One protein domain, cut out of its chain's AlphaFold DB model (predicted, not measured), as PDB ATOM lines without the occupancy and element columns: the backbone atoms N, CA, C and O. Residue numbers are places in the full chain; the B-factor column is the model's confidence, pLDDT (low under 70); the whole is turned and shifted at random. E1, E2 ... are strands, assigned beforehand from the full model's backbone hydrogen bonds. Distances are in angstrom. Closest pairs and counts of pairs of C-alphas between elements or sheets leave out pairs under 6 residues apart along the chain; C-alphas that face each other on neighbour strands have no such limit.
ATOM      1  N   PRO A  13      15.501  50.198  35.767       94.88
ATOM      2  CA  PRO A  13      15.082  50.135  34.378       94.88
ATOM      3  C   PRO A  13      14.789  51.527  33.829       94.88
ATOM      4  O   PRO A  13      14.202  52.380  34.496       94.88
ATOM      5  N   HIS A  14      15.219  51.759  32.591       93.75
ATOM      6  CA  HIS A  14      15.138  53.078  31.982       93.75
ATOM      7  C   HIS A  14      13.687  53.563  31.882       93.75
ATOM      8  O   HIS A  14      12.826  52.878  31.325       93.75
ATOM      9  N   GLY A  15      13.425  54.754  32.418       95.81
ATOM     10  CA  GLY A  15      12.123  55.403  32.325       95.81
ATOM     11  C   GLY A  15      11.006  54.764  33.154       95.81
ATOM     12  O   GLY A  15       9.853  55.072  32.877       95.81
ATOM     13  N   LEU A  16      11.291  53.884  34.126       97.44
ATOM     14  CA  LEU A  16      10.251  53.262  34.955       97.44
ATOM     15  C   LEU A  16      10.109  53.916  36.337       97.44
ATOM     16  O   LEU A  16      11.063  53.983  37.117       97.44
ATOM     17  N   PHE A  17       8.888  54.342  36.658       98.00
ATOM     18  CA  PHE A  17       8.572  55.122  37.854       98.00
ATOM     19  C   PHE A  17       7.335  54.591  38.581       98.00
ATOM     20  O   PHE A  17       6.458  53.973  37.988       98.00
ATOM     21  N   CYS A  18       7.259  54.838  39.886       98.25
ATOM     22  CA  CYS A  18       6.131  54.455  40.731       98.25
ATOM     23  C   CYS A  18       4.932  55.389  40.511       98.25
ATOM     24  O   CYS A  18       5.062  56.606  40.648       98.25
ATOM     25  N   ARG A  19       3.742  54.831  40.264       98.19
ATOM     26  CA  ARG A  19       2.486  55.576  40.058       98.19
ATOM     27  C   ARG A  19       2.074  56.420  41.265       98.19
ATOM     28  O   ARG A  19       1.496  57.483  41.074       98.19
ATOM     29  N   ALA A  20       2.386  55.983  42.487       98.06
ATOM     30  CA  ALA A  20       1.971  56.687  43.705       98.06
ATOM     31  C   ALA A  20       2.817  57.928  44.025       98.06
ATOM     32  O   ALA A  20       2.307  58.892  44.587       98.06
ATOM     33  N   CYS A  21       4.119  57.910  43.720       97.88
ATOM     34  CA  CYS A  21       5.027  58.971  44.177       97.88
ATOM     35  C   CYS A  21       6.046  59.460  43.142       97.88
ATOM     36  O   CYS A  21       6.850  60.331  43.463       97.88
ATOM     37  N   GLY A  22       6.057  58.903  41.929       97.81
ATOM     38  CA  GLY A  22       6.939  59.321  40.835       97.81
ATOM     39  C   GLY A  22       8.413  58.941  40.995       97.81
ATOM     40  O   GLY A  22       9.199  59.194  40.088       97.81
ATOM     41  N   TRP A  23       8.814  58.319  42.107       98.19
ATOM     42  CA  TRP A  23      10.191  57.862  42.293       98.19
ATOM     43  C   TRP A  23      10.508  56.637  41.420       98.19
ATOM     44  O   TRP A  23       9.604  55.838  41.154       98.19
ATOM     45  N   PRO A  24      11.775  56.441  41.009       98.12
ATOM     46  CA  PRO A  24      12.176  55.298  40.194       98.12
ATOM     47  C   PRO A  24      11.846  53.951  40.843       98.12
ATOM     48  O   PRO A  24      11.879  53.815  42.074       98.12
ATOM     49  N   VAL A  25      11.582  52.949  40.007       98.38
ATOM     50  CA  VAL A  25      11.408  51.558  40.440       98.38
ATOM     51  C   VAL A  25      12.738  50.809  40.338       98.38
ATOM     52  O   VAL A  25      13.425  50.863  39.320       98.38
ATOM     53  N   LEU A  26      13.105  50.122  41.414       97.81
ATOM     54  CA  LEU A  26      14.232  49.198  41.486       97.81
ATOM     55  C   LEU A  26      13.801  47.828  40.971       97.81
ATOM     56  O   LEU A  26      12.797  47.301  41.436       97.81
ATOM     57  N   HIS A  27      14.589  47.239  40.083       97.00
ATOM     58  CA  HIS A  27      14.458  45.859  39.628       97.00
ATOM     59  C   HIS A  27      15.553  45.019  40.285       97.00
ATOM     60  O   HIS A  27      16.737  45.311  40.099       97.00
ATOM     61  N   VAL A  28      15.181  44.021  41.086       95.50
ATOM     62  CA  VAL A  28      16.122  43.246  41.910       95.50
ATOM     63  C   VAL A  28      15.891  41.755  41.714       95.50
ATOM     64  O   VAL A  28      14.758  41.301  41.742       95.50
ATOM     65  N   CYS A  29      16.957  40.977  41.541       93.81
ATOM     66  CA  CYS A  29      16.869  39.521  41.443       93.81
ATOM     67  C   CYS A  29      16.486  38.903  42.794       93.81
ATOM     68  O   CYS A  29      17.134  39.181  43.814       93.81
ATOM     69  N   CYS A  30      15.493  38.011  42.778       93.44
ATOM     70  CA  CYS A  30      15.152  37.136  43.893       93.44
ATOM     71  C   CYS A  30      16.291  36.127  44.102       93.44
ATOM     72  O   CYS A  30      16.323  35.047  43.524       93.44
ATOM     73  N   ASN A  31      17.283  36.498  44.907       91.44
ATOM     74  CA  ASN A  31      18.474  35.685  45.161       91.44
ATOM     75  C   ASN A  31      18.366  34.870  46.463       91.44
ATOM     76  O   ASN A  31      17.417  35.019  47.229       91.44
ATOM     77  N   ASP A  32      19.370  34.022  46.714       87.62
ATOM     78  CA  ASP A  32      19.638  33.303  47.970       87.62
ATOM     79  C   ASP A  32      18.388  32.941  48.805       87.62
ATOM     80  O   ASP A  32      17.720  31.946  48.526       87.62
ATOM     81  N   GLY A  33      18.116  33.698  49.874       83.69
ATOM     82  CA  GLY A  33      17.020  33.426  50.806       83.69
ATOM     83  C   GLY A  33      15.651  33.824  50.265       83.69
ATOM     84  O   GLY A  33      14.663  33.164  50.576       83.69
ATOM     85  N   MET A  34      15.597  34.856  49.424       87.00
ATOM     86  CA  MET A  34      14.368  35.331  48.796       87.00
ATOM     87  C   MET A  34      13.822  34.264  47.840       87.00
ATOM     88  O   MET A  34      12.685  33.846  47.998       87.00
ATOM     89  N   ALA A  35      14.679  33.669  47.004       86.19
ATOM     90  CA  ALA A  35      14.318  32.559  46.108       86.19
ATOM     91  C   ALA A  35      13.742  31.308  46.812       86.19
ATOM     92  O   ALA A  35      13.269  30.388  46.153       86.19
ATOM     93  N   LYS A  36      13.839  31.220  48.145       88.56
ATOM     94  CA  LYS A  36      13.368  30.080  48.953       88.56
ATOM     95  C   LYS A  36      12.241  30.448  49.916       88.56
ATOM     96  O   LYS A  36      11.884  29.631  50.761       88.56
ATOM     97  N   THR A  37      11.739  31.676  49.841       88.75
ATOM     98  CA  THR A  37      10.765  32.215  50.787       88.75
ATOM     99  C   THR A  37       9.565  32.735  50.017       88.75
ATOM    100  O   THR A  37       9.714  33.602  49.166       88.75
ATOM    101  N   GLU A  38       8.375  32.233  50.326       85.56
ATOM    102  CA  GLU A  38       7.127  32.779  49.786       85.56
ATOM    103  C   GLU A  38       6.897  34.221  50.286       85.56
ATOM    104  O   GLU A  38       7.220  34.518  51.441       85.56
ATOM    105  N   PRO A  39       6.332  35.125  49.467       85.12
ATOM    106  CA  PRO A  39       5.832  34.904  48.104       85.12
ATOM    107  C   PRO A  39       6.918  34.996  47.021       85.12
ATOM    108  O   PRO A  39       6.624  34.914  45.845       85.12
ATOM    109  N   TYR A  40       8.178  35.216  47.382       84.69
ATOM    110  CA  TYR A  40       9.223  35.552  46.417       84.69
ATOM    111  C   TYR A  40       9.769  34.352  45.634       84.69
ATOM    112  O   TYR A  40      10.444  34.540  44.628       84.69
ATOM    113  N   ALA A  41       9.530  33.129  46.112       84.56
ATOM    114  CA  ALA A  41      10.051  31.898  45.521       84.56
ATOM    115  C   ALA A  41       9.445  31.569  44.146       84.56
ATOM    116  O   ALA A  41      10.027  30.785  43.396       84.56
ATOM    117  N   SER A  42       8.295  32.159  43.813       86.81
ATOM    118  CA  SER A  42       7.684  32.087  42.487       86.81
ATOM    119  C   SER A  42       8.468  32.917  41.464       86.81
ATOM    120  O   SER A  42       8.663  32.446  40.347       86.81
ATOM    121  N   ALA A  43       8.932  34.115  41.832       89.44
ATOM    122  CA  ALA A  43       9.426  35.123  40.896       89.44
ATOM    123  C   ALA A  43      10.956  35.162  40.761       89.44
ATOM    124  O   ALA A  43      11.689  35.114  41.748       89.44
ATOM    125  N   ASP A  44      11.445  35.359  39.532       90.25
ATOM    126  CA  ASP A  44      12.878  35.559  39.261       90.25
ATOM    127  C   ASP A  44      13.369  36.943  39.730       90.25
ATOM    128  O   ASP A  44      14.529  37.116  40.133       90.25
ATOM    129  N   TYR A  45      12.480  37.939  39.688       94.56
ATOM    130  CA  TYR A  45      12.762  39.330  40.025       94.56
ATOM    131  C   TYR A  45      11.638  39.964  40.844       94.56
ATOM    132  O   TYR A  45      10.491  39.522  40.838       94.56
ATOM    133  N   TRP A  46      11.989  41.040  41.543       96.00
ATOM    134  CA  TRP A  46      11.096  41.820  42.384       96.00
ATOM    135  C   TRP A  46      11.283  43.313  42.130       96.00
ATOM    136  O   TRP A  46      12.412  43.817  42.049       96.00
ATOM    137  N   GLY A  47      10.167  44.021  42.004       96.94
ATOM    138  CA  GLY A  47      10.110  45.458  41.792       96.94
ATOM    139  C   GLY A  47       9.844  46.206  43.083       96.94
ATOM    140  O   GLY A  47       8.863  45.914  43.750       96.94
ATOM    141  N   TYR A  48      10.650  47.214  43.417       97.38
ATOM    142  CA  TYR A  48      10.419  48.068  44.590       97.38
ATOM    143  C   TYR A  48      10.336  49.536  44.196       97.38
ATOM    144  O   TYR A  48      11.155  50.021  43.414       97.38
ATOM    145  N   CYS A  49       9.442  50.306  44.814       98.31
ATOM    146  CA  CYS A  49       9.611  51.754  44.797       98.31
ATOM    147  C   CYS A  49      10.891  52.139  45.562       98.31
ATOM    148  O   CYS A  49      11.096  51.724  46.706       98.31
ATOM    149  N   SER A  50      11.747  52.965  44.955       98.12
ATOM    150  CA  SER A  50      12.984  53.437  45.598       98.12
ATOM    151  C   SER A  50      12.755  54.422  46.751       98.12
ATOM    152  O   SER A  50      13.655  54.645  47.563       98.12
ATOM    153  N   ASN A  51      11.547  54.977  46.871       98.06
ATOM    154  CA  ASN A  51      11.138  55.759  48.028       98.06
ATOM    155  C   ASN A  51      10.728  54.836  49.187       98.06
ATOM    156  O   ASN A  51       9.660  54.228  49.156       98.06
ATOM    157  N   LYS A  52      11.548  54.799  50.243       96.25
ATOM    158  CA  LYS A  52      11.362  53.933  51.421       96.25
ATOM    159  C   LYS A  52      10.068  54.165  52.204       96.25
ATOM    160  O   LYS A  52       9.686  53.308  52.990       96.25
ATOM    161  N   THR A  53       9.419  55.316  52.032       97.62
ATOM    162  CA  THR A  53       8.152  55.632  52.709       97.62
ATOM    163  C   THR A  53       6.931  55.434  51.811       97.62
ATOM    164  O   THR A  53       5.821  55.739  52.234       97.62
ATOM    165  N   CYS A  54       7.115  54.996  50.562       98.38
ATOM    166  CA  CYS A  54       6.013  54.711  49.648       98.38
ATOM    167  C   CYS A  54       5.350  53.378  50.010       98.38
ATOM    168  O   CYS A  54       6.028  52.431  50.402       98.38
ATOM    169  N   GLU A  55       4.036  53.281  49.817       97.50
ATOM    170  CA  GLU A  55       3.283  52.034  50.000       97.50
ATOM    171  C   GLU A  55       3.820  50.884  49.127       97.50
ATOM    172  O   GLU A  55       3.924  49.752  49.588       97.50
ATOM    173  N   HIS A  56       4.306  51.193  47.920       97.75
ATOM    174  CA  HIS A  56       4.923  50.226  47.006       97.75
ATOM    175  C   HIS A  56       6.400  49.923  47.333       97.75
ATOM    176  O   HIS A  56       7.122  49.363  46.506       97.75
ATOM    177  N   HIS A  57       6.902  50.308  48.515       96.69
ATOM    178  CA  HIS A  57       8.245  49.911  48.957       96.69
ATOM    179  C   HIS A  57       8.311  48.442  49.399       96.69
ATOM    180  O   HIS A  57       9.395  47.870  49.402       96.69
ATOM    181  N   ALA A  58       7.177  47.814  49.734       94.06
ATOM    182  CA  ALA A  58       7.109  46.358  49.909       94.06
ATOM    183  C   ALA A  58       7.383  45.612  48.588       94.06
ATOM    184  O   ALA A  58       7.948  44.517  48.585       94.06
ATOM    185  N   GLY A  59       7.053  46.264  47.471       94.69
ATOM    186  CA  GLY A  59       7.288  45.773  46.127       94.69
ATOM    187  C   GLY A  59       6.335  44.667  45.686       94.69
ATOM    188  O   GLY A  59       5.477  44.224  46.446       94.69
ATOM    189  N   GLU A  60       6.519  44.235  44.445       95.12
ATOM    190  CA  GLU A  60       5.717  43.214  43.769       95.12
ATOM    191  C   GLU A  60       6.618  42.306  42.922       95.12
ATOM    192  O   GLU A  60       7.745  42.676  42.575       95.12
ATOM    193  N   GLU A  61       6.111  41.123  42.579       94.44
ATOM    194  CA  GLU A  61       6.750  40.222  41.620       94.44
ATOM    195  C   GLU A  61       6.998  40.936  40.284       94.44
ATOM    196  O   GLU A  61       6.182  41.737  39.824       94.44
ATOM    197  N   TRP A  62       8.120  40.626  39.640       94.69
ATOM    198  CA  TRP A  62       8.446  41.136  38.314       94.69
ATOM    199  C   TRP A  62       8.715  39.978  37.355       94.69
ATOM    200  O   TRP A  62       9.695  39.245  37.498       94.69
ATOM    201  N   TRP A  63       7.834  39.842  36.362       88.44
ATOM    202  CA  TRP A  63       7.830  38.757  35.379       88.44
ATOM    203  C   TRP A  63       8.214  39.264  33.979       88.44
ATOM    204  O   TRP A  63       9.216  39.951  33.802       88.44
ATOM    205  N   MET A  64       7.416  38.926  32.960       88.25
ATOM    206  CA  MET A  64       7.567  39.440  31.593       88.25
ATOM    207  C   MET A  64       7.051  40.879  31.435       88.25
ATOM    208  O   MET A  64       7.377  41.534  30.447       88.25
ATOM    209  N   GLU A  65       6.255  41.360  32.390       92.12
ATOM    210  CA  GLU A  65       5.646  42.690  32.391       92.12
ATOM    211  C   GLU A  65       6.163  43.515  33.577       92.12
ATOM    212  O   GLU A  65       6.619  42.963  34.582       92.12
ATOM    213  N   ASP A  66       6.122  44.843  33.434       95.19
ATOM    214  CA  ASP A  66       6.465  45.763  34.520       95.19
ATOM    215  C   ASP A  66       5.438  45.643  35.670       95.19
ATOM    216  O   ASP A  66       4.264  45.383  35.396       95.19
ATOM    217  N   PRO A  67       5.826  45.887  36.937       96.25
ATOM    218  CA  PRO A  67       4.905  45.822  38.073       96.25
ATOM    219  C   PRO A  67       3.698  46.749  37.903       96.25
ATOM    220  O   PRO A  67       3.843  47.865  37.388       96.25
ATOM    221  N   GLU A  68       2.523  46.352  38.392       96.81
ATOM    222  CA  GLU A  68       1.277  47.107  38.176       96.81
ATOM    223  C   GLU A  68       1.362  48.533  38.741       96.81
ATOM    224  O   GLU A  68       0.900  49.503  38.120       96.81
ATOM    225  N   PHE A  69       2.053  48.692  39.876       97.44
ATOM    226  CA  PHE A  69       2.284  49.989  40.513       97.44
ATOM    227  C   PHE A  69       3.189  50.941  39.722       97.44
ATOM    228  O   PHE A  69       3.443  52.064  40.171       97.44
ATOM    229  N   SER A  70       3.711  50.529  38.568       97.94
ATOM    230  CA  SER A  70       4.703  51.279  37.807       97.94
ATOM    231  C   SER A  70       4.169  51.813  36.476       97.94
ATOM    232  O   SER A  70       3.207  51.301  35.906       97.94
TER     233      SER A  70
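What this domain is: This is residues 13 to 70 of the 77 residues of an uncharacterized protein of Caballeronia pedi (UniProt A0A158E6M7). With little regular structure, this is a small antiparallel sheet, E2 - E3 - E4, with a long loop, residues 30 to 44, at one end and short E1 near the other. The 58 printed residues have no named helix and four strands, E1 to E4 along the chain, holding 16 residues: all strand. It is compact, with a radius of gyration of the C-alphas of 11.0 A and spans of 31 by 24 by 15 A.

Where its parts are: Find C-alpha 16 at (10.251, 53.262, 34.955); E1 runs to residue 18, 7.2 A. E2, residues 25 to 29, covers 13.3 A; E3, residues 45 to 49, 13.7 A. E4, residues 60 to 62, 6.4 A, ends at (8.446, 41.136, 38.314).

How they stand to each other: E2, E3 and E4 form a meander, each the antiparallel neighbour of the one before. In hairpin E2 and E3, at 153 degrees, find N 26 and O 48 within hydrogen-bond range, 2.8 A. In hairpin E3 and E4, at 132 degrees, see N 47 and O 60, 2.8 A. E1 pairs with no named strand; its closest C-alphas with E2, 17 and 25, are 5.2 A apart.

The domain as a whole: C-alphas 22 and 36 are farthest apart, 31.0 A. The printed part has no cut; E2 to E3 is a long link. No printed residue is under pLDDT 70.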